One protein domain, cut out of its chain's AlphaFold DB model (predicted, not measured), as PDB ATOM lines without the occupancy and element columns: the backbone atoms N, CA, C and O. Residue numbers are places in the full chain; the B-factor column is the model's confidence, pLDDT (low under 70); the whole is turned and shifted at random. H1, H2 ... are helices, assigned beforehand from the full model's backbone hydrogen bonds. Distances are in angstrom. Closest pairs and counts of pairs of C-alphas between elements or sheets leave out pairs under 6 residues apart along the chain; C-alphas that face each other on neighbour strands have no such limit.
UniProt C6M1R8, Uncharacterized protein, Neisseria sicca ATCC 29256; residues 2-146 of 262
ATOM      1  N   MET A   2       5.779 -86.742  78.079       77.06
ATOM      2  CA  MET A   2       6.852 -87.609  77.569       77.06
ATOM      3  C   MET A   2       8.141 -86.789  77.448       77.06
ATOM      4  O   MET A   2       8.060 -85.612  77.097       77.06
ATOM      5  N   ASP A   3       9.290 -87.387  77.766       88.62
ATOM      6  CA  ASP A   3      10.591 -86.757  77.527       88.62
ATOM      7  C   ASP A   3      10.820 -86.552  76.022       88.62
ATOM      8  O   ASP A   3      10.351 -87.341  75.197       88.62
ATOM      9  N   VAL A   4      11.537 -85.493  75.647       87.38
ATOM     10  CA  VAL A   4      11.755 -85.171  74.232       87.38
ATOM     11  C   VAL A   4      12.581 -86.243  73.514       87.38
ATOM     12  O   VAL A   4      12.310 -86.542  72.352       87.38
ATOM     13  N   ASN A   5      13.518 -86.904  74.203       88.38
ATOM     14  CA  ASN A   5      14.294 -87.989  73.604       88.38
ATOM     15  C   ASN A   5      13.426 -89.229  73.383       88.38
ATOM     16  O   ASN A   5      13.465 -89.820  72.303       88.38
ATOM     17  N   ASP A   6      12.596 -89.588  74.368       92.62
ATOM     18  CA  ASP A   6      11.640 -90.697  74.243       92.62
ATOM     19  C   ASP A   6      10.676 -90.469  73.071       92.62
ATOM     20  O   ASP A   6      10.375 -91.403  72.322       92.62
ATOM     21  N   PHE A   7      10.255 -89.217  72.858       94.94
ATOM     22  CA  PHE A   7       9.425 -88.832  71.721       94.94
ATOM     23  C   PHE A   7      10.107 -89.128  70.376       94.94
ATOM     24  O   PHE A   7       9.503 -89.781  69.521       94.94
ATOM     25  N   PHE A   8      11.363 -88.710  70.181       94.94
ATOM     26  CA  PHE A   8      12.081 -88.978  68.928       94.94
ATOM     27  C   PHE A   8      12.422 -90.460  68.739       94.94
ATOM     28  O   PHE A   8      12.343 -90.964  67.618       94.94
ATOM     29  N   ILE A   9      12.717 -91.191  69.819       95.12
ATOM     30  CA  ILE A   9      12.898 -92.651  69.771       95.12
ATOM     31  C   ILE A   9      11.621 -93.335  69.268       95.12
ATOM     32  O   ILE A   9      11.689 -94.260  68.456       95.12
ATOM     33  N   GLU A  10      10.449 -92.906  69.736       96.62
ATOM     34  CA  GLU A  10       9.176 -93.460  69.279       96.62
ATOM     35  C   GLU A  10       8.880 -93.099  67.817       96.62
ATOM     36  O   GLU A  10       8.468 -93.967  67.046       96.62
ATOM     37  N   CYS A  11       9.149 -91.855  67.410       97.44
ATOM     38  CA  CYS A  11       9.016 -91.428  66.018       97.44
ATOM     39  C   CYS A  11       9.908 -92.253  65.075       97.44
ATOM     40  O   CYS A  11       9.427 -92.687  64.031       97.44
ATOM     41  N   ASN A  12      11.153 -92.553  65.463       96.12
ATOM     42  CA  ASN A  12      12.043 -93.416  64.677       96.12
ATOM     43  C   ASN A  12      11.505 -94.851  64.563       96.12
ATOM     44  O   ASN A  12      11.457 -95.400  63.468       96.12
ATOM     45  N   LYS A  13      10.982 -95.438  65.648       97.31
ATOM     46  CA  LYS A  13      10.339 -96.768  65.580       97.31
ATOM     47  C   LYS A  13       9.142 -96.784  64.626       97.31
ATOM     48  O   LYS A  13       8.957 -97.730  63.868       97.31
ATOM     49  N   LEU A  14       8.315 -95.740  64.660       98.12
ATOM     50  CA  LEU A  14       7.180 -95.605  63.744       98.12
ATOM     51  C   LEU A  14       7.639 -95.408  62.291       98.12
ATOM     52  O   LEU A  14       6.993 -95.926  61.377       98.12
ATOM     53  N   PHE A  15       8.741 -94.688  62.073       97.69
ATOM     54  CA  PHE A  15       9.364 -94.538  60.760       97.69
ATOM     55  C   PHE A  15       9.836 -95.890  60.209       97.69
ATOM     56  O   PHE A  15       9.488 -96.229  59.074       97.69
ATOM     57  N   ASP A  16      10.530 -96.688  61.022       95.88
ATOM     58  CA  ASP A  16      11.001 -98.033  60.661       95.88
ATOM     59  C   ASP A  16       9.837 -98.979  60.324       95.88
ATOM     60  O   ASP A  16       9.899 -99.751  59.364       95.88
ATOM     61  N   ASP A  17       8.722 -98.856  61.051       97.00
ATOM     62  CA  ASP A  17       7.461 -99.555  60.774       97.00
ATOM     63  C   ASP A  17       6.752 -99.059  59.490       97.00
ATOM     64  O   ASP A  17       5.702 -99.581  59.104       97.00
ATOM     65  N   GLY A  18       7.276 -98.021  58.829       96.50
ATOM     66  CA  GLY A  18       6.696 -97.412  57.633       96.50
ATOM     67  C   GLY A  18       5.465 -96.538  57.894       96.50
ATOM     68  O   GLY A  18       4.739 -96.216  56.950       96.50
ATOM     69  N   LYS A  19       5.211 -96.137  59.145       98.25
ATOM     70  CA  LYS A  19       4.059 -95.316  59.564       98.25
ATOM     71  C   LYS A  19       4.330 -93.818  59.372       98.25
ATOM     72  O   LYS A  19       4.109 -93.012  60.273       98.25
ATOM     73  N   TYR A  20       4.788 -93.430  58.182       98.25
ATOM     74  CA  TYR A  20       5.273 -92.071  57.901       98.25
ATOM     75  C   TYR A  20       4.232 -90.976  58.156       98.25
ATOM     76  O   TYR A  20       4.564 -89.948  58.729       98.25
ATOM     77  N   THR A  21       2.964 -91.194  57.795       98.06
ATOM     78  CA  THR A  21       1.895 -90.201  58.019       98.06
ATOM     79  C   THR A  21       1.666 -89.915  59.504       98.06
ATOM     80  O   THR A  21       1.389 -88.778  59.877       98.06
ATOM     81  N   GLU A  22       1.813 -90.926  60.363       98.31
ATOM     82  CA  GLU A  22       1.695 -90.749  61.813       98.31
ATOM     83  C   GLU A  22       2.908 -90.007  62.382       98.31
ATOM     84  O   GLU A  22       2.744 -89.114  63.213       98.31
ATOM     85  N   VAL A  23       4.115 -90.323  61.898       98.50
ATOM     86  CA  VAL A  23       5.337 -89.588  62.263       98.50
ATOM     87  C   VAL A  23       5.210 -88.113  61.882       98.50
ATOM     88  O   VAL A  23       5.421 -87.257  62.738       98.50
ATOM     89  N   ILE A  24       4.779 -87.812  60.651       98.62
ATOM     90  CA  ILE A  24       4.544 -86.440  60.175       98.62
ATOM     91  C   ILE A  24       3.581 -85.706  61.109       98.62
ATOM     92  O   ILE A  24       3.940 -84.682  61.682       98.62
ATOM     93  N   ARG A  25       2.398 -86.284  61.362       98.38
ATOM     94  CA  ARG A  25       1.379 -85.690  62.241       98.38
ATOM     95  C   ARG A  25       1.936 -85.352  63.628       98.38
ATOM     96  O   ARG A  25       1.600 -84.312  64.192       98.38
ATOM     97  N   ARG A  26       2.756 -86.236  64.203       97.75
ATOM     98  CA  ARG A  26       3.362 -86.030  65.526       97.75
ATOM     99  C   ARG A  26       4.438 -84.950  65.513       97.75
ATOM    100  O   ARG A  26       4.477 -84.149  66.441       97.75
ATOM    101  N   LEU A  27       5.291 -84.923  64.494       97.44
ATOM    102  CA  LEU A  27       6.349 -83.922  64.359       97.44
ATOM    103  C   LEU A  27       5.779 -82.526  64.080       97.44
ATOM    104  O   LEU A  27       6.252 -81.559  64.669       97.44
ATOM    105  N   ASP A  28       4.716 -82.420  63.282       96.69
ATOM    106  CA  ASP A  28       4.008 -81.154  63.060       96.69
ATOM    107  C   ASP A  28       3.405 -80.619  64.364       96.69
ATOM    108  O   ASP A  28       3.541 -79.439  64.687       96.69
ATOM    109  N   GLN A  29       2.782 -81.499  65.158       95.31
ATOM    110  CA  GLN A  29       2.276 -81.144  66.488       95.31
ATOM    111  C   GLN A  29       3.398 -80.713  67.434       95.31
ATOM    112  O   GLN A  29       3.229 -79.739  68.167       95.31
ATOM    113  N   PHE A  30       4.534 -81.412  67.408       93.81
ATOM    114  CA  PHE A  30       5.712 -81.052  68.189       93.81
ATOM    115  C   PHE A  30       6.207 -79.650  67.819       93.81
ATOM    116  O   PHE A  30       6.284 -78.788  68.690       93.81
ATOM    117  N   LEU A  31       6.440 -79.383  66.530       93.38
ATOM    118  CA  LEU A  31       6.914 -78.087  66.038       93.38
ATOM    119  C   LEU A  31       5.935 -76.942  66.334       93.38
ATOM    120  O   LEU A  31       6.368 -75.841  66.677       93.38
ATOM    121  N   ALA A  32       4.625 -77.186  66.234       92.38
ATOM    122  CA  ALA A  32       3.596 -76.201  66.572       92.38
ATOM    123  C   ALA A  32       3.538 -75.886  68.079       92.38
ATOM    124  O   ALA A  32       3.134 -74.789  68.461       92.38
ATOM    125  N   GLY A  33       3.938 -76.837  68.928       89.06
ATOM    126  CA  GLY A  33       3.971 -76.692  70.383       89.06
ATOM    127  C   GLY A  33       5.211 -75.979  70.933       89.06
ATOM    128  O   GLY A  33       5.241 -75.668  72.125       89.06
ATOM    129  N   ILE A  34       6.228 -75.707  70.107       86.69
ATOM    130  CA  ILE A  34       7.443 -75.004  70.541       86.69
ATOM    131  C   ILE A  34       7.123 -73.524  70.772       86.69
ATOM    132  O   ILE A  34       6.898 -72.763  69.830       86.69
ATOM    133  N   ILE A  35       7.130 -73.118  72.045       77.06
ATOM    134  CA  ILE A  35       6.843 -71.740  72.472       77.06
ATOM    135  C   ILE A  35       8.033 -70.816  72.178       77.06
ATOM    136  O   ILE A  35       7.845 -69.741  71.612       77.06
ATOM    137  N   ASP A  36       9.254 -71.238  72.524       75.88
ATOM    138  CA  ASP A  36      10.488 -70.513  72.204       75.88
ATOM    139  C   ASP A  36      11.362 -71.343  71.261       75.88
ATOM    140  O   ASP A  36      11.989 -72.335  71.646       75.88
ATOM    141  N   LYS A  37      11.399 -70.911  70.001       72.69
ATOM    142  CA  LYS A  37      12.147 -71.574  68.931       72.69
ATOM    143  C   LYS A  37      13.662 -71.425  69.077       72.69
ATOM    144  O   LYS A  37      14.388 -72.144  68.405       72.69
ATOM    145  N   ASN A  38      14.155 -70.563  69.961       69.62
ATOM    146  CA  ASN A  38      15.593 -70.401  70.165       69.62
ATOM    147  C   ASN A  38      16.162 -71.394  71.192       69.62
ATOM    148  O   ASN A  38      17.370 -71.599  71.230       69.62
ATOM    149  N   ILE A  39      15.314 -72.022  72.018       70.69
ATOM    150  CA  ILE A  39      15.764 -72.918  73.101       70.69
ATOM    151  C   ILE A  39      15.902 -74.373  72.623       70.69
ATOM    152  O   ILE A  39      16.743 -75.105  73.133       70.69
ATOM    153  N   GLN A  40      15.112 -74.791  71.630       82.75
ATOM    154  CA  GLN A  40      15.033 -76.185  71.164       82.75
ATOM    155  C   GLN A  40      15.529 -76.337  69.722       82.75
ATOM    156  O   GLN A  40      14.845 -76.879  68.850       82.75
ATOM    157  N   ILE A  41      16.680 -75.737  69.409       92.44
ATOM    158  CA  ILE A  41      17.182 -75.687  68.030       92.44
ATOM    159  C   ILE A  41      17.552 -77.078  67.499       92.44
ATOM    160  O   ILE A  41      17.239 -77.402  66.354       92.44
ATOM    161  N   ARG A  42      18.147 -77.930  68.341       92.62
ATOM    162  CA  ARG A  42      18.570 -79.288  67.966       92.62
ATOM    163  C   ARG A  42      17.369 -80.192  67.717       92.62
ATOM    164  O   ARG A  42      17.338 -80.926  66.736       92.62
ATOM    165  N   GLU A  43      16.341 -80.080  68.548       93.38
ATOM    166  CA  GLU A  43      15.088 -80.812  68.399       93.38
ATOM    167  C   GLU A  43      14.326 -80.359  67.152       93.38
ATOM    168  O   GLU A  43      13.757 -81.186  66.441       93.38
ATOM    169  N   GLN A  44      14.352 -79.062  66.827       94.88
ATOM    170  CA  GLN A  44      13.807 -78.570  65.561       94.88
ATOM    171  C   GLN A  44      14.574 -79.131  64.365       94.88
ATOM    172  O   GLN A  44      13.945 -79.595  63.421       94.88
ATOM    173  N   ILE A  45      15.908 -79.132  64.404       96.38
ATOM    174  CA  ILE A  45      16.748 -79.726  63.353       96.38
ATOM    175  C   ILE A  45      16.396 -81.207  63.161       96.38
ATOM    176  O   ILE A  45      16.172 -81.635  62.029       96.38
ATOM    177  N   LEU A  46      16.277 -81.971  64.251       95.94
ATOM    178  CA  LEU A  46      15.925 -83.390  64.203       95.94
ATOM    179  C   LEU A  46      14.503 -83.621  63.668       95.94
ATOM    180  O   LEU A  46      14.289 -84.522  62.857       95.94
ATOM    181  N   ALA A  47      13.537 -82.790  64.064       96.94
ATOM    182  CA  ALA A  47      12.177 -82.852  63.538       96.94
ATOM    183  C   ALA A  47      12.128 -82.546  62.035       96.94
ATOM    184  O   ALA A  47      11.473 -83.276  61.293       96.94
ATOM    185  N   GLN A  48      12.844 -81.515  61.572       97.94
ATOM    186  CA  GLN A  48      12.933 -81.180  60.146       97.94
ATOM    187  C   GLN A  48      13.592 -82.311  59.345       97.94
ATOM    188  O   GLN A  48      13.076 -82.693  58.297       97.94
ATOM    189  N   LEU A  49      14.677 -82.899  59.859       97.88
ATOM    190  CA  LEU A  49      15.322 -84.067  59.258       97.88
ATOM    191  C   LEU A  49      14.327 -85.224  59.086       97.88
ATOM    192  O   LEU A  49      14.153 -85.733  57.979       97.88
ATOM    193  N   LEU A  50      13.637 -85.617  60.160       98.00
ATOM    194  CA  LEU A  50      12.741 -86.774  60.127       98.00
ATOM    195  C   LEU A  50      11.479 -86.524  59.282       98.00
ATOM    196  O   LEU A  50      11.021 -87.437  58.590       98.00
ATOM    197  N   LEU A  51      10.948 -85.295  59.272       98.62
ATOM    198  CA  LEU A  51       9.878 -84.884  58.355       98.62
ATOM    199  C   LEU A  51      10.322 -85.030  56.896       98.62
ATOM    200  O   LEU A  51       9.643 -85.702  56.116       98.62
ATOM    201  N   GLY A  52      11.490 -84.484  56.544       98.44
ATOM    202  CA  GLY A  52      12.070 -84.620  55.207       98.44
ATOM    203  C   GLY A  52      12.217 -86.083  54.779       98.44
ATOM    204  O   GLY A  52      11.839 -86.444  53.659       98.44
ATOM    205  N   CYS A  53      12.683 -86.952  55.683       98.00
ATOM    206  CA  CYS A  53      12.794 -88.391  55.434       98.00
ATOM    207  C   CYS A  53      11.425 -89.035  55.170       98.00
ATOM    208  O   CYS A  53      11.281 -89.810  54.221       98.00
ATOM    209  N   CYS A  54      10.403 -88.703  55.966       98.56
ATOM    210  CA  CYS A  54       9.048 -89.235  55.792       98.56
ATOM    211  C   CYS A  54       8.470 -88.881  54.417       98.56
ATOM    212  O   CYS A  54       7.970 -89.760  53.710       98.56
ATOM    213  N   TYR A  55       8.564 -87.611  54.017       98.69
ATOM    214  CA  TYR A  55       8.073 -87.150  52.720       98.69
ATOM    215  C   TYR A  55       8.840 -87.782  51.551       98.69
ATOM    216  O   TYR A  55       8.224 -88.230  50.580       98.69
ATOM    217  N   LEU A  56      10.166 -87.914  51.663       97.88
ATOM    218  CA  LEU A  56      10.990 -88.581  50.651       97.88
ATOM    219  C   LEU A  56      10.612 -90.064  50.484       97.88
ATOM    220  O   LEU A  56      10.464 -90.544  49.355       97.88
ATOM    221  N   GLU A  57      10.412 -90.802  51.579       97.44
ATOM    222  CA  GLU A  57       9.991 -92.207  51.512       97.44
ATOM    223  C   GLU A  57       8.569 -92.371  50.962       97.44
ATOM    224  O   GLU A  57       8.319 -93.262  50.141       97.44
ATOM    225  N   LEU A  58       7.639 -91.487  51.337       97.44
ATOM    226  CA  LEU A  58       6.304 -91.448  50.739       97.44
ATOM    227  C   LEU A  58       6.378 -91.181  49.229       97.44
ATOM    228  O   LEU A  58       5.714 -91.875  48.452       97.44
ATOM    229  N   ALA A  59       7.225 -90.250  48.784       96.88
ATOM    230  CA  ALA A  59       7.403 -89.952  47.364       96.88
ATOM    231  C   ALA A  59       7.928 -91.155  46.565       96.88
ATOM    232  O   ALA A  59       7.446 -91.434  45.461       96.88
ATOM    233  N   LYS A  60       8.886 -91.904  47.128       95.19
ATOM    234  CA  LYS A  60       9.440 -93.128  46.518       95.19
ATOM    235  C   LYS A  60       8.389 -94.231  46.374       95.19
ATOM    236  O   LYS A  60       8.418 -94.977  45.394       95.19
ATOM    237  N   LYS A  61       7.468 -94.345  47.337       95.12
ATOM    238  CA  LYS A  61       6.394 -95.358  47.343       95.12
ATOM    239  C   LYS A  61       5.177 -94.953  46.500       95.12
ATOM    240  O   LYS A  61       4.430 -95.822  46.046       95.12
ATOM    241  N   THR A  62       4.979 -93.660  46.263       96.19
ATOM    242  CA  THR A  62       3.842 -93.132  45.500       96.19
ATOM    243  C   THR A  62       4.015 -93.414  44.009       96.19
ATOM    244  O   THR A  62       5.044 -93.091  43.420       96.19
ATOM    245  N   LYS A  63       3.008 -94.034  43.377       94.00
ATOM    246  CA  LYS A  63       3.021 -94.335  41.930       94.00
ATOM    247  C   LYS A  63       2.611 -93.142  41.077       94.00
ATOM    248  O   LYS A  63       3.131 -92.981  39.974       94.00
ATOM    249  N   ASP A  64       1.678 -92.340  41.582       95.19
ATOM    250  CA  ASP A  64       1.258 -91.123  40.905       95.19
ATOM    251  C   ASP A  64       2.450 -90.167  40.765       95.19
ATOM    252  O   ASP A  64       3.306 -90.066  41.652       95.19
ATOM    253  N   THR A  65       2.589 -89.554  39.592       91.38
ATOM    254  CA  THR A  65       3.776 -88.742  39.311       91.38
ATOM    255  C   THR A  65       3.668 -87.360  39.929       91.38
ATOM    256  O   THR A  65       4.653 -86.903  40.510       91.38
ATOM    257  N   ASP A  66       2.491 -86.747  39.853       92.50
ATOM    258  CA  ASP A  66       2.260 -85.386  40.322       92.50
ATOM    259  C   ASP A  66       2.226 -85.345  41.849       92.50
ATOM    260  O   ASP A  66       2.825 -84.463  42.460       92.50
ATOM    261  N   GLU A  67       1.603 -86.342  42.478       95.88
ATOM    262  CA  GLU A  67       1.553 -86.447  43.934       95.88
ATOM    263  C   GLU A  67       2.936 -86.699  44.539       95.88
ATOM    264  O   GLU A  67       3.349 -86.016  45.472       95.88
ATOM    265  N   ALA A  68       3.715 -87.607  43.952       95.38
ATOM    266  CA  ALA A  68       5.091 -87.810  44.389       95.38
ATOM    267  C   ALA A  68       5.972 -86.574  44.171       95.38
ATOM    268  O   ALA A  68       6.913 -86.353  44.926       95.38
ATOM    269  N   GLU A  69       5.694 -85.765  43.146       94.25
ATOM    270  CA  GLU A  69       6.414 -84.512  42.944       94.25
ATOM    271  C   GLU A  69       6.089 -83.472  44.021       94.25
ATOM    272  O   GLU A  69       6.990 -82.724  44.402       94.25
ATOM    273  N   LYS A  70       4.854 -83.429  44.535       96.31
ATOM    274  CA  LYS A  70       4.519 -82.599  45.704       96.31
ATOM    275  C   LYS A  70       5.266 -83.077  46.945       96.31
ATOM    276  O   LYS A  70       5.991 -82.287  47.530       96.31
ATOM    277  N   LEU A  71       5.222 -84.378  47.234       97.88
ATOM    278  CA  LEU A  71       5.933 -84.969  48.374       97.88
ATOM    279  C   LEU A  71       7.449 -84.695  48.327       97.88
ATOM    280  O   LEU A  71       8.068 -84.436  49.352       97.88
ATOM    281  N   LEU A  72       8.070 -84.702  47.142       96.62
ATOM    282  CA  LEU A  72       9.485 -84.330  47.012       96.62
ATOM    283  C   LEU A  72       9.747 -82.837  47.270       96.62
ATOM    284  O   LEU A  72      10.823 -82.499  47.759       96.62
ATOM    285  N   LYS A  73       8.796 -81.948  46.952       96.69
ATOM    286  CA  LYS A  73       8.896 -80.523  47.306       96.69
ATOM    287  C   LYS A  73       8.772 -80.325  48.812       96.69
ATOM    288  O   LYS A  73       9.554 -79.558  49.357       96.69
ATOM    289  N   ASP A  74       7.863 -81.053  49.458       98.00
ATOM    290  CA  ASP A  74       7.715 -81.027  50.915       98.00
ATOM    291  C   ASP A  74       9.014 -81.513  51.585       98.00
ATOM    292  O   ASP A  74       9.537 -80.868  52.494       98.00
ATOM    293  N   ALA A  75       9.618 -82.592  51.069       98.25
ATOM    294  CA  ALA A  75      10.923 -83.063  51.533       98.25
ATOM    295  C   ALA A  75      12.030 -82.002  51.358       98.25
ATOM    296  O   ALA A  75      12.764 -81.734  52.310       98.25
ATOM    297  N   ASP A  76      12.144 -81.378  50.174       97.38
ATOM    298  CA  ASP A  76      13.098 -80.280  49.928       97.38
ATOM    299  C   ASP A  76      12.895 -79.146  50.942       97.38
ATOM    300  O   ASP A  76      13.863 -78.740  51.582       97.38
ATOM    301  N   GLU A  77      11.655 -78.702  51.169       98.38
ATOM    302  CA  GLU A  77      11.343 -77.620  52.107       98.38
ATOM    303  C   GLU A  77      11.830 -77.915  53.530       98.38
ATOM    304  O   GLU A  77      12.448 -77.050  54.158       98.38
ATOM    305  N   HIS A  78      11.636 -79.137  54.025       98.31
ATOM    306  CA  HIS A  78      12.118 -79.532  55.347       98.31
ATOM    307  C   HIS A  78      13.650 -79.519  55.451       98.31
ATOM    308  O   HIS A  78      14.196 -78.985  56.420       98.31
ATOM    309  N   TYR A  79      14.374 -79.994  54.436       98.19
ATOM    310  CA  TYR A  79      15.839 -79.911  54.437       98.19
ATOM    311  C   TYR A  79      16.354 -78.470  54.263       98.19
ATOM    312  O   TYR A  79      17.379 -78.104  54.843       98.19
ATOM    313  N   GLN A  80      15.637 -77.604  53.535       97.69
ATOM    314  CA  GLN A  80      15.946 -76.167  53.499       97.69
ATOM    315  C   GLN A  80      15.700 -75.504  54.859       97.69
ATOM    316  O   GLN A  80      16.480 -74.651  55.282       97.69
ATOM    317  N   ASN A  81      14.634 -75.887  55.564       96.81
ATOM    318  CA  ASN A  81      14.370 -75.412  56.920       96.81
ATOM    319  C   ASN A  81      15.469 -75.862  57.884       96.81
ATOM    320  O   ASN A  81      15.964 -75.036  58.646       96.81
ATOM    321  N   MET A  82      15.925 -77.114  57.785       96.19
ATOM    322  CA  MET A  82      17.089 -77.608  58.523       96.19
ATOM    323  C   MET A  82      18.321 -76.720  58.288       96.19
ATOM    324  O   MET A  82      18.948 -76.302  59.255       96.19
ATOM    325  N   LEU A  83      18.620 -76.340  57.038       96.31
ATOM    326  CA  LEU A  83      19.718 -75.411  56.732       96.31
ATOM    327  C   LEU A  83      19.545 -74.036  57.383       96.31
ATOM    328  O   LEU A  83      20.504 -73.512  57.941       96.31
ATOM    329  N   ARG A  84      18.342 -73.452  57.353       96.12
ATOM    330  CA  ARG A  84      18.073 -72.138  57.974       96.12
ATOM    331  C   ARG A  84      18.294 -72.152  59.486       96.12
ATOM    332  O   ARG A  84      18.697 -71.145  60.058       96.12
ATOM    333  N   LEU A  85      18.037 -73.285  60.135       95.38
ATOM    334  CA  LEU A  85      18.254 -73.450  61.572       95.38
ATOM    335  C   LEU A  85      19.748 -73.512  61.933       95.38
ATOM    336  O   LEU A  85      20.108 -73.175  63.057       95.38
ATOM    337  N   THR A  86      20.629 -73.864  60.987       94.50
ATOM    338  CA  THR A  86      22.081 -73.951  61.247       94.50
ATOM    339  C   THR A  86      22.696 -72.611  61.649       94.50
ATOM    340  O   THR A  86      23.622 -72.585  62.454       94.50
ATOM    341  N   ASP A  87      22.141 -71.490  61.176       90.75
ATOM    342  CA  ASP A  87      22.617 -70.143  61.521       90.75
ATOM    343  C   ASP A  87      22.463 -69.819  63.017       90.75
ATOM    344  O   ASP A  87      23.137 -68.928  63.534       90.75
ATOM    345  N   GLN A  88      21.596 -70.554  63.719       92.38
ATOM    346  CA  GLN A  88      21.322 -70.385  65.148       92.38
ATOM    347  C   GLN A  88      22.207 -71.277  66.033       92.38
ATOM    348  O   GLN A  88      22.229 -71.099  67.250       92.38
ATOM    349  N   LEU A  89      22.952 -72.224  65.449       94.38
ATOM    350  CA  LEU A  89      23.899 -73.064  66.184       94.38
ATOM    351  C   LEU A  89      25.149 -72.260  66.538       94.38
ATOM    352  O   LEU A  89      25.746 -71.626  65.667       94.38
ATOM    353  N   THR A  90      25.572 -72.292  67.800       94.12
ATOM    354  CA  THR A  90      26.772 -71.571  68.258       94.12
ATOM    355  C   THR A  90      28.066 -72.329  67.988       94.12
ATOM    356  O   THR A  90      29.112 -71.700  67.864       94.12
ATOM    357  N   ASP A  91      27.999 -73.659  67.915       96.56
ATOM    358  CA  ASP A  91      29.148 -74.510  67.625       96.56
ATOM    359  C   ASP A  91      29.390 -74.593  66.110       96.56
ATOM    360  O   ASP A  91      28.487 -74.912  65.334       96.56
ATOM    361  N   GLU A  92      30.604 -74.246  65.681       96.94
ATOM    362  CA  GLU A  92      30.955 -74.172  64.261       96.94
ATOM    363  C   GLU A  92      31.027 -75.559  63.609       96.94
ATOM    364  O   GLU A  92      30.537 -75.725  62.490       96.94
ATOM    365  N   GLN A  93      31.581 -76.559  64.302       97.12
ATOM    366  CA  GLN A  93      31.696 -77.915  63.760       97.12
ATOM    367  C   GLN A  93      30.319 -78.567  63.627       97.12
ATOM    368  O   GLN A  93      29.979 -79.064  62.556       97.12
ATOM    369  N   GLU A  94      29.468 -78.452  64.646       96.44
ATOM    370  CA  GLU A  94      28.077 -78.897  64.587       96.44
ATOM    371  C   GLU A  94      27.333 -78.220  63.433       96.44
ATOM    372  O   GLU A  94      26.612 -78.872  62.676       96.44
ATOM    373  N   ARG A  95      27.526 -76.907  63.248       98.00
ATOM    374  CA  ARG A  95      26.925 -76.180  62.128       98.00
ATOM    375  C   ARG A  95      27.347 -76.781  60.789       98.00
ATOM    376  O   ARG A  95      26.488 -76.998  59.933       98.00
ATOM    377  N   ILE A  96      28.638 -77.053  60.604       98.19
ATOM    378  CA  ILE A  96      29.176 -77.663  59.382       98.19
ATOM    379  C   ILE A  96      28.568 -79.055  59.165       98.19
ATOM    380  O   ILE A  96      28.097 -79.340  58.063       98.19
ATOM    381  N   GLU A  97      28.522 -79.897  60.195       97.50
ATOM    382  CA  GLU A  97      27.963 -81.252  60.121       97.50
ATOM    383  C   GLU A  97      26.473 -81.244  59.758       97.50
ATOM    384  O   GLU A  97      26.047 -81.932  58.827       97.50
ATOM    385  N   VAL A  98      25.670 -80.402  60.418       97.94
ATOM    386  CA  VAL A  98      24.236 -80.266  60.116       97.94
ATOM    387  C   VAL A  98      24.030 -79.720  58.699       97.94
ATOM    388  O   VAL A  98      23.146 -80.197  57.981       97.94
ATOM    389  N   GLN A  99      24.862 -78.774  58.245       98.38
ATOM    390  CA  GLN A  99      24.819 -78.281  56.865       98.38
ATOM    391  C   GLN A  99      25.165 -79.369  55.844       98.38
ATOM    392  O   GLN A  99      24.502 -79.462  54.809       98.38
ATOM    393  N   ILE A 100      26.183 -80.189  56.113       98.38
ATOM    394  CA  ILE A 100      26.558 -81.327  55.267       98.38
ATOM    395  C   ILE A 100      25.405 -82.328  55.181       98.38
ATOM    396  O   ILE A 100      25.032 -82.732  54.076       98.38
ATOM    397  N   ASN A 101      24.801 -82.674  56.318       97.62
ATOM    398  CA  ASN A 101      23.697 -83.622  56.385       97.62
ATOM    399  C   ASN A 101      22.483 -83.118  55.581       97.62
ATOM    400  O   ASN A 101      22.026 -83.782  54.650       97.62
ATOM    401  N   ALA A 102      22.028 -81.889  55.839       98.00
ATOM    402  CA  ALA A 102      20.891 -81.301  55.129       98.00
ATOM    403  C   ALA A 102      21.128 -81.220  53.608       98.00
ATOM    404  O   ALA A 102      20.261 -81.583  52.809       98.00
ATOM    405  N   LYS A 103      22.328 -80.800  53.179       98.38
ATOM    406  CA  LYS A 103      22.682 -80.755  51.751       98.38
ATOM    407  C   LYS A 103      22.760 -82.148  51.133       98.38
ATOM    408  O   LYS A 103      22.363 -82.306  49.979       98.38
ATOM    409  N   SER A 104      23.232 -83.150  51.869       97.00
ATOM    410  CA  SER A 104      23.271 -84.538  51.395       97.00
ATOM    411  C   SER A 104      21.866 -85.060  51.101       97.00
ATOM    412  O   SER A 104      21.628 -85.618  50.028       97.00
ATOM    413  N   TRP A 105      20.903 -84.786  51.980       97.50
ATOM    414  CA  TRP A 105      19.503 -85.129  51.737       97.50
ATOM    415  C   TRP A 105      18.874 -84.351  50.580       97.50
ATOM    416  O   TRP A 105      18.114 -84.923  49.794       97.50
ATOM    417  N   LEU A 106      19.240 -83.080  50.393       97.31
ATOM    418  CA  LEU A 106      18.835 -82.317  49.210       97.31
ATOM    419  C   LEU A 106      19.366 -82.962  47.922       97.31
ATOM    420  O   LEU A 106      18.607 -83.125  46.965       97.31
ATOM    421  N   VAL A 107      20.631 -83.404  47.887       96.56
ATOM    422  CA  VAL A 107      21.187 -84.160  46.745       96.56
ATOM    423  C   VAL A 107      20.344 -85.404  46.450       96.56
ATOM    424  O   VAL A 107      20.015 -85.651  45.285       96.56
ATOM    425  N   HIS A 108      19.942 -86.158  47.480       93.69
ATOM    426  CA  HIS A 108      19.079 -87.336  47.315       93.69
ATOM    427  C   HIS A 108      17.702 -86.960  46.757       93.69
ATOM    428  O   HIS A 108      17.241 -87.606  45.814       93.69
ATOM    429  N   CYS A 109      17.073 -85.896  47.264       94.50
ATOM    430  CA  CYS A 109      15.778 -85.409  46.773       94.50
ATOM    431  C   CYS A 109      15.839 -85.020  45.294       94.50
ATOM    432  O   CYS A 109      15.009 -85.459  44.491       94.50
ATOM    433  N   TYR A 110      16.860 -84.256  44.891       94.88
ATOM    434  CA  TYR A 110      17.056 -83.891  43.486       94.88
ATOM    435  C   TYR A 110      17.307 -85.113  42.606       94.88
ATOM    436  O   TYR A 110      16.801 -85.179  41.480       94.88
ATOM    437  N   PHE A 111      18.042 -86.106  43.106       92.25
ATOM    438  CA  PHE A 111      18.255 -87.349  42.376       92.25
ATOM    439  C   PHE A 111      16.967 -88.171  42.221       92.25
ATOM    440  O   PHE A 111      16.715 -88.727  41.148       92.25
ATOM    441  N   GLU A 112      16.103 -88.201  43.234       93.44
ATOM    442  CA  GLU A 112      14.805 -88.867  43.128       93.44
ATOM    443  C   GLU A 112      13.873 -88.138  42.143       93.44
ATOM    444  O   GLU A 112      13.258 -88.783  41.289       93.44
ATOM    445  N   HIS A 113      13.873 -86.798  42.126       91.00
ATOM    446  CA  HIS A 113      13.211 -86.028  41.065       91.00
ATOM    447  C   HIS A 113      13.721 -86.411  39.665       91.00
ATOM    448  O   HIS A 113      12.927 -86.592  38.736       91.00
ATOM    449  N   ILE A 114      15.041 -86.556  39.491       91.44
ATOM    450  CA  ILE A 114      15.657 -86.936  38.210       91.44
ATOM    451  C   ILE A 114      15.159 -88.301  37.744       91.44
ATOM    452  O   ILE A 114      14.793 -88.452  36.573       91.44
ATOM    453  N   LYS A 115      15.133 -89.292  38.640       89.25
ATOM    454  CA  LYS A 115      14.692 -90.655  38.320       89.25
ATOM    455  C   LYS A 115      13.264 -90.681  37.792       89.25
ATOM    456  O   LYS A 115      12.990 -91.422  36.849       89.25
ATOM    457  N   ARG A 116      12.394 -89.846  38.361       87.19
ATOM    458  CA  ARG A 116      10.965 -89.775  38.031       87.19
ATOM    459  C   ARG A 116      10.668 -88.910  36.802       87.19
ATOM    460  O   ARG A 116       9.703 -89.173  36.088       87.19
ATOM    461  N   SER A 117      11.506 -87.915  36.505       85.38
ATOM    462  CA  SER A 117      11.325 -87.040  35.342       85.38
ATOM    463  C   SER A 117      11.637 -87.744  34.016       85.38
ATOM    464  O   SER A 117      12.693 -88.364  33.841       85.38
ATOM    465  N   LYS A 118      10.735 -87.574  33.042       80.25
ATOM    466  CA  LYS A 118      10.956 -87.905  31.621       80.25
ATOM    467  C   LYS A 118      11.380 -86.690  30.788       80.25
ATOM    468  O   LYS A 118      11.856 -86.857  29.667       80.25
ATOM    469  N   ASP A 119      11.216 -85.485  31.328       83.94
ATOM    470  CA  ASP A 119      11.601 -84.237  30.676       83.94
ATOM    471  C   ASP A 119      13.109 -84.009  30.836       83.94
ATOM    472  O   ASP A 119      13.622 -83.799  31.938       83.94
ATOM    473  N   THR A 120      13.822 -84.030  29.710       77.62
ATOM    474  CA  THR A 120      15.273 -83.838  29.659       77.62
ATOM    475  C   THR A 120      15.721 -82.443  30.101       77.62
ATOM    476  O   THR A 120      16.787 -82.321  30.701       77.62
ATOM    477  N   GLY A 121      14.937 -81.397  29.826       79.38
ATOM    478  CA  GLY A 121      15.249 -80.026  30.238       79.38
ATOM    479  C   GLY A 121      15.149 -79.871  31.753       79.38
ATOM    480  O   GLY A 121      16.104 -79.430  32.397       79.38
ATOM    481  N   LYS A 122      14.040 -80.349  32.331       84.44
ATOM    482  CA  LYS A 122      13.844 -80.419  33.787       84.44
ATOM    483  C   LYS A 122      14.958 -81.222  34.462       84.44
ATOM    484  O   LYS A 122      15.576 -80.751  35.412       84.44
ATOM    485  N   THR A 123      15.281 -82.398  33.926       86.62
ATOM    486  CA  THR A 123      16.348 -83.264  34.447       86.62
ATOM    487  C   THR A 123      17.724 -82.590  34.440       86.62
ATOM    488  O   THR A 123      18.462 -82.722  35.414       86.62
ATOM    489  N   ASN A 124      18.076 -81.826  33.402       85.75
ATOM    490  CA  ASN A 124      19.357 -81.109  33.364       85.75
ATOM    491  C   ASN A 124      19.468 -80.049  34.470       85.75
ATOM    492  O   ASN A 124      20.515 -79.938  35.106       85.75
ATOM    493  N   SER A 125      18.388 -79.304  34.730       89.75
ATOM    494  CA  SER A 125      18.349 -78.333  35.831       89.75
ATOM    495  C   SER A 125      18.514 -79.015  37.193       89.75
ATOM    496  O   SER A 125      19.319 -78.572  38.015       89.75
ATOM    497  N   LEU A 126      17.824 -80.141  37.406       92.88
ATOM    498  CA  LEU A 126      17.921 -80.926  38.640       92.88
ATOM    499  C   LEU A 126      19.340 -81.475  38.862       92.88
ATOM    500  O   LEU A 126      19.848 -81.407  39.978       92.88
ATOM    501  N   PHE A 127      20.021 -81.943  37.806       90.69
ATOM    502  CA  PHE A 127      21.430 -82.341  37.907       90.69
ATOM    503  C   PHE A 127      22.323 -81.176  38.326       90.69
ATOM    504  O   PHE A 127      23.200 -81.366  39.162       90.69
ATOM    505  N   GLY A 128      22.101 -79.982  37.769       91.62
ATOM    506  CA  GLY A 128      22.846 -78.784  38.156       91.62
ATOM    507  C   GLY A 128      22.690 -78.460  39.643       91.62
ATOM    508  O   GLY A 128      23.678 -78.159  40.306       91.62
ATOM    509  N   ARG A 129      21.474 -78.595  40.188       92.81
ATOM    510  CA  ARG A 129      21.220 -78.406  41.627       92.81
ATOM    511  C   ARG A 129      21.908 -79.465  42.488       92.81
ATOM    512  O   ARG A 129      22.592 -79.100  43.438       92.81
ATOM    513  N   ALA A 130      21.784 -80.746  42.135       93.88
ATOM    514  CA  ALA A 130      22.447 -81.832  42.859       93.88
ATOM    515  C   ALA A 130      23.976 -81.657  42.863       93.88
ATOM    516  O   ALA A 130      24.605 -81.747  43.911       93.88
ATOM    517  N   VAL A 131      24.572 -81.336  41.709       93.19
ATOM    518  CA  VAL A 131      26.012 -81.057  41.584       93.19
ATOM    519  C   VAL A 131      26.420 -79.870  42.455       93.19
ATOM    520  O   VAL A 131      27.396 -79.993  43.187       93.19
ATOM    521  N   LYS A 132      25.657 -78.769  42.441       96.25
ATOM    522  CA  LYS A 132      25.942 -77.583  43.260       96.25
ATOM    523  C   LYS A 132      25.978 -77.917  44.755       96.25
ATOM    524  O   LYS A 132      26.959 -77.602  45.419       96.25
ATOM    525  N   TYR A 133      24.952 -78.589  45.283       96.69
ATOM    526  CA  TYR A 133      24.954 -78.991  46.695       96.69
ATOM    527  C   TYR A 133      26.122 -79.923  47.018       96.69
ATOM    528  O   TYR A 133      26.775 -79.760  48.043       96.69
ATOM    529  N   ASN A 134      26.452 -80.841  46.112       95.44
ATOM    530  CA  ASN A 134      27.574 -81.755  46.283       95.44
ATOM    531  C   ASN A 134      28.945 -81.036  46.296       95.44
ATOM    532  O   ASN A 134      29.844 -81.417  47.042       95.44
ATOM    533  N   GLU A 135      29.112 -79.963  45.514       97.06
ATOM    534  CA  GLU A 135      30.293 -79.082  45.549       97.06
ATOM    535  C   GLU A 135      30.384 -78.274  46.853       97.06
ATOM    536  O   GLU A 135      31.475 -78.078  47.401       97.06
ATOM    537  N   GLU A 136      29.245 -77.825  47.376       98.06
ATOM    538  CA  GLU A 136      29.183 -77.152  48.670       98.06
ATOM    539  C   GLU A 136      29.546 -78.107  49.817       98.06
ATOM    540  O   GLU A 136      30.368 -77.742  50.658       98.06
ATOM    541  N   ILE A 137      29.022 -79.341  49.815       98.19
ATOM    542  CA  ILE A 137      29.395 -80.383  50.788       98.19
ATOM    543  C   ILE A 137      30.895 -80.669  50.705       98.19
ATOM    544  O   ILE A 137      31.569 -80.696  51.727       98.19
ATOM    545  N   TRP A 138      31.459 -80.800  49.497       98.00
ATOM    546  CA  TRP A 138      32.906 -80.983  49.321       98.00
ATOM    547  C   TRP A 138      33.728 -79.876  49.996       98.00
ATOM    548  O   TRP A 138      34.823 -80.121  50.504       98.00
ATOM    549  N   THR A 139      33.227 -78.641  49.951       98.44
ATOM    550  CA  THR A 139      33.896 -77.471  50.528       98.44
ATOM    551  C   THR A 139      33.786 -77.460  52.048       98.44
ATOM    552  O   THR A 139      34.793 -77.218  52.710       98.44
ATOM    553  N   LEU A 140      32.606 -77.778  52.582       98.38
ATOM    554  CA  LEU A 140      32.353 -77.915  54.016       98.38
ATOM    555  C   LEU A 140      33.152 -79.071  54.627       98.38
ATOM    556  O   LEU A 140      33.835 -78.881  55.624       98.38
ATOM    557  N   ALA A 141      33.189 -80.236  53.976       97.94
ATOM    558  CA  ALA A 141      33.899 -81.408  54.484       97.94
ATOM    559  C   ALA A 141      35.399 -81.144  54.703       97.94
ATOM    560  O   ALA A 141      36.006 -81.700  55.607       97.94
ATOM    561  N   LYS A 142      36.026 -80.260  53.912       97.69
ATOM    562  CA  LYS A 142      37.432 -79.861  54.127       97.69
ATOM    563  C   LYS A 142      37.667 -79.112  55.441       97.69
ATOM    564  O   LYS A 142      38.818 -79.035  55.862       97.69
ATOM    565  N   GLN A 143      36.617 -78.533  56.016       97.94
ATOM    566  CA  GLN A 143      36.649 -77.735  57.242       97.94
ATOM    567  C   GLN A 143      36.394 -78.588  58.494       97.94
ATOM    568  O   GLN A 143      36.727 -78.144  59.586       97.94
ATOM    569  N   LEU A 144      35.883 -79.817  58.333       98.06
ATOM    570  CA  LEU A 144      35.687 -80.762  59.436       98.06
ATOM    571  C   LEU A 144      37.014 -81.106  60.103       98.06
ATOM    572  O   LEU A 144      37.945 -81.524  59.412       98.06
ATOM    573  N   GLU A 145      37.103 -80.955  61.419       97.94
ATOM    574  CA  GLU A 145      38.325 -81.231  62.187       97.94
ATOM    575  C   GLU A 145      38.673 -82.722  62.233       97.94
ATOM    576  O   GLU A 145      39.844 -83.087  62.090       97.94
ATOM    577  N   ASP A 146      37.660 -83.582  62.350       97.69
ATOM    578  CA  ASP A 146      37.848 -85.027  62.324       97.69
ATOM    579  C   ASP A 146      38.192 -85.505  60.904       97.69
ATOM    580  O   ASP A 146      37.430 -85.359  59.941       97.69
TER     581      ASP A 146
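This is residues 2 to 146 of the 262 residues of an uncharacterized protein of Neisseria sicca ATCC 29256 (UniProt C6M1R8). Six helices zigzag through a slab, each folding back beside the one before it. H3 and H4 lie nearest the middle, with H1 and H2 at one side and H5 then H6 toward the other. The printed part has 145 residues with six named helices, H1 to H6 in chain order, and no named strand; the class is all helix. It is compact, with a radius of gyration of the C-alphas of 16.0 A and spans of 47 by 37 by 24 A.

H1, residues 4 to 16, begins at C-alpha 4 (11.755, -85.171, 74.232) and is 18.7 A long. H2, residues 20 to 33, measures 19.8 A. H3, residues 41 to 61, measures 30.5 A, and H4, residues 65 to 86, 32.2 A. H5, residues 92 to 116, is the longest helix at 36.5 A. H6, residues 120 to 141, measures 31.1 A and ends at C-alpha 141 (33.899, -81.408, 54.484).

H1 to H5 form an up-and-down bundle, each helix running against the one before it. Residues 11 to 15 of H1 touch residues 20 to 26 of H2, closest at the C-alphas of Cys 11 and Val 23, 5.6 A. H2 touches H3, closest at the C-alphas of Tyr 20 and Cys 54, 5.2 A. H3 and H4 form a hairpin at a shallow tilt of 16 degrees, with the C-alphas of Gly 52 and Ala 75 closest at 4.2 A. H4 touches H5, closest at the C-alphas of Tyr 79 and Ala 102, 5.3 A. H3 and H5 only just touch, with 3 pairs of C-alphas within 8 A, the closest Leu 56 and Cys 109 at 6.9 A. H6 touches H5, opposite ways, with the C-alphas of Val 107 and Ala 130 closest at 4.7 A; H6 and H4 are apart. In all six helices every O i to N i+4 pair is within hydrogen-bond range.

The two C-alphas farthest apart, Met 2 and Thr 120, are 48.8 A apart. The printed part has no cut and no long link. Mean pLDDT of the printed part is 94.0; residue 38 alone is under 70.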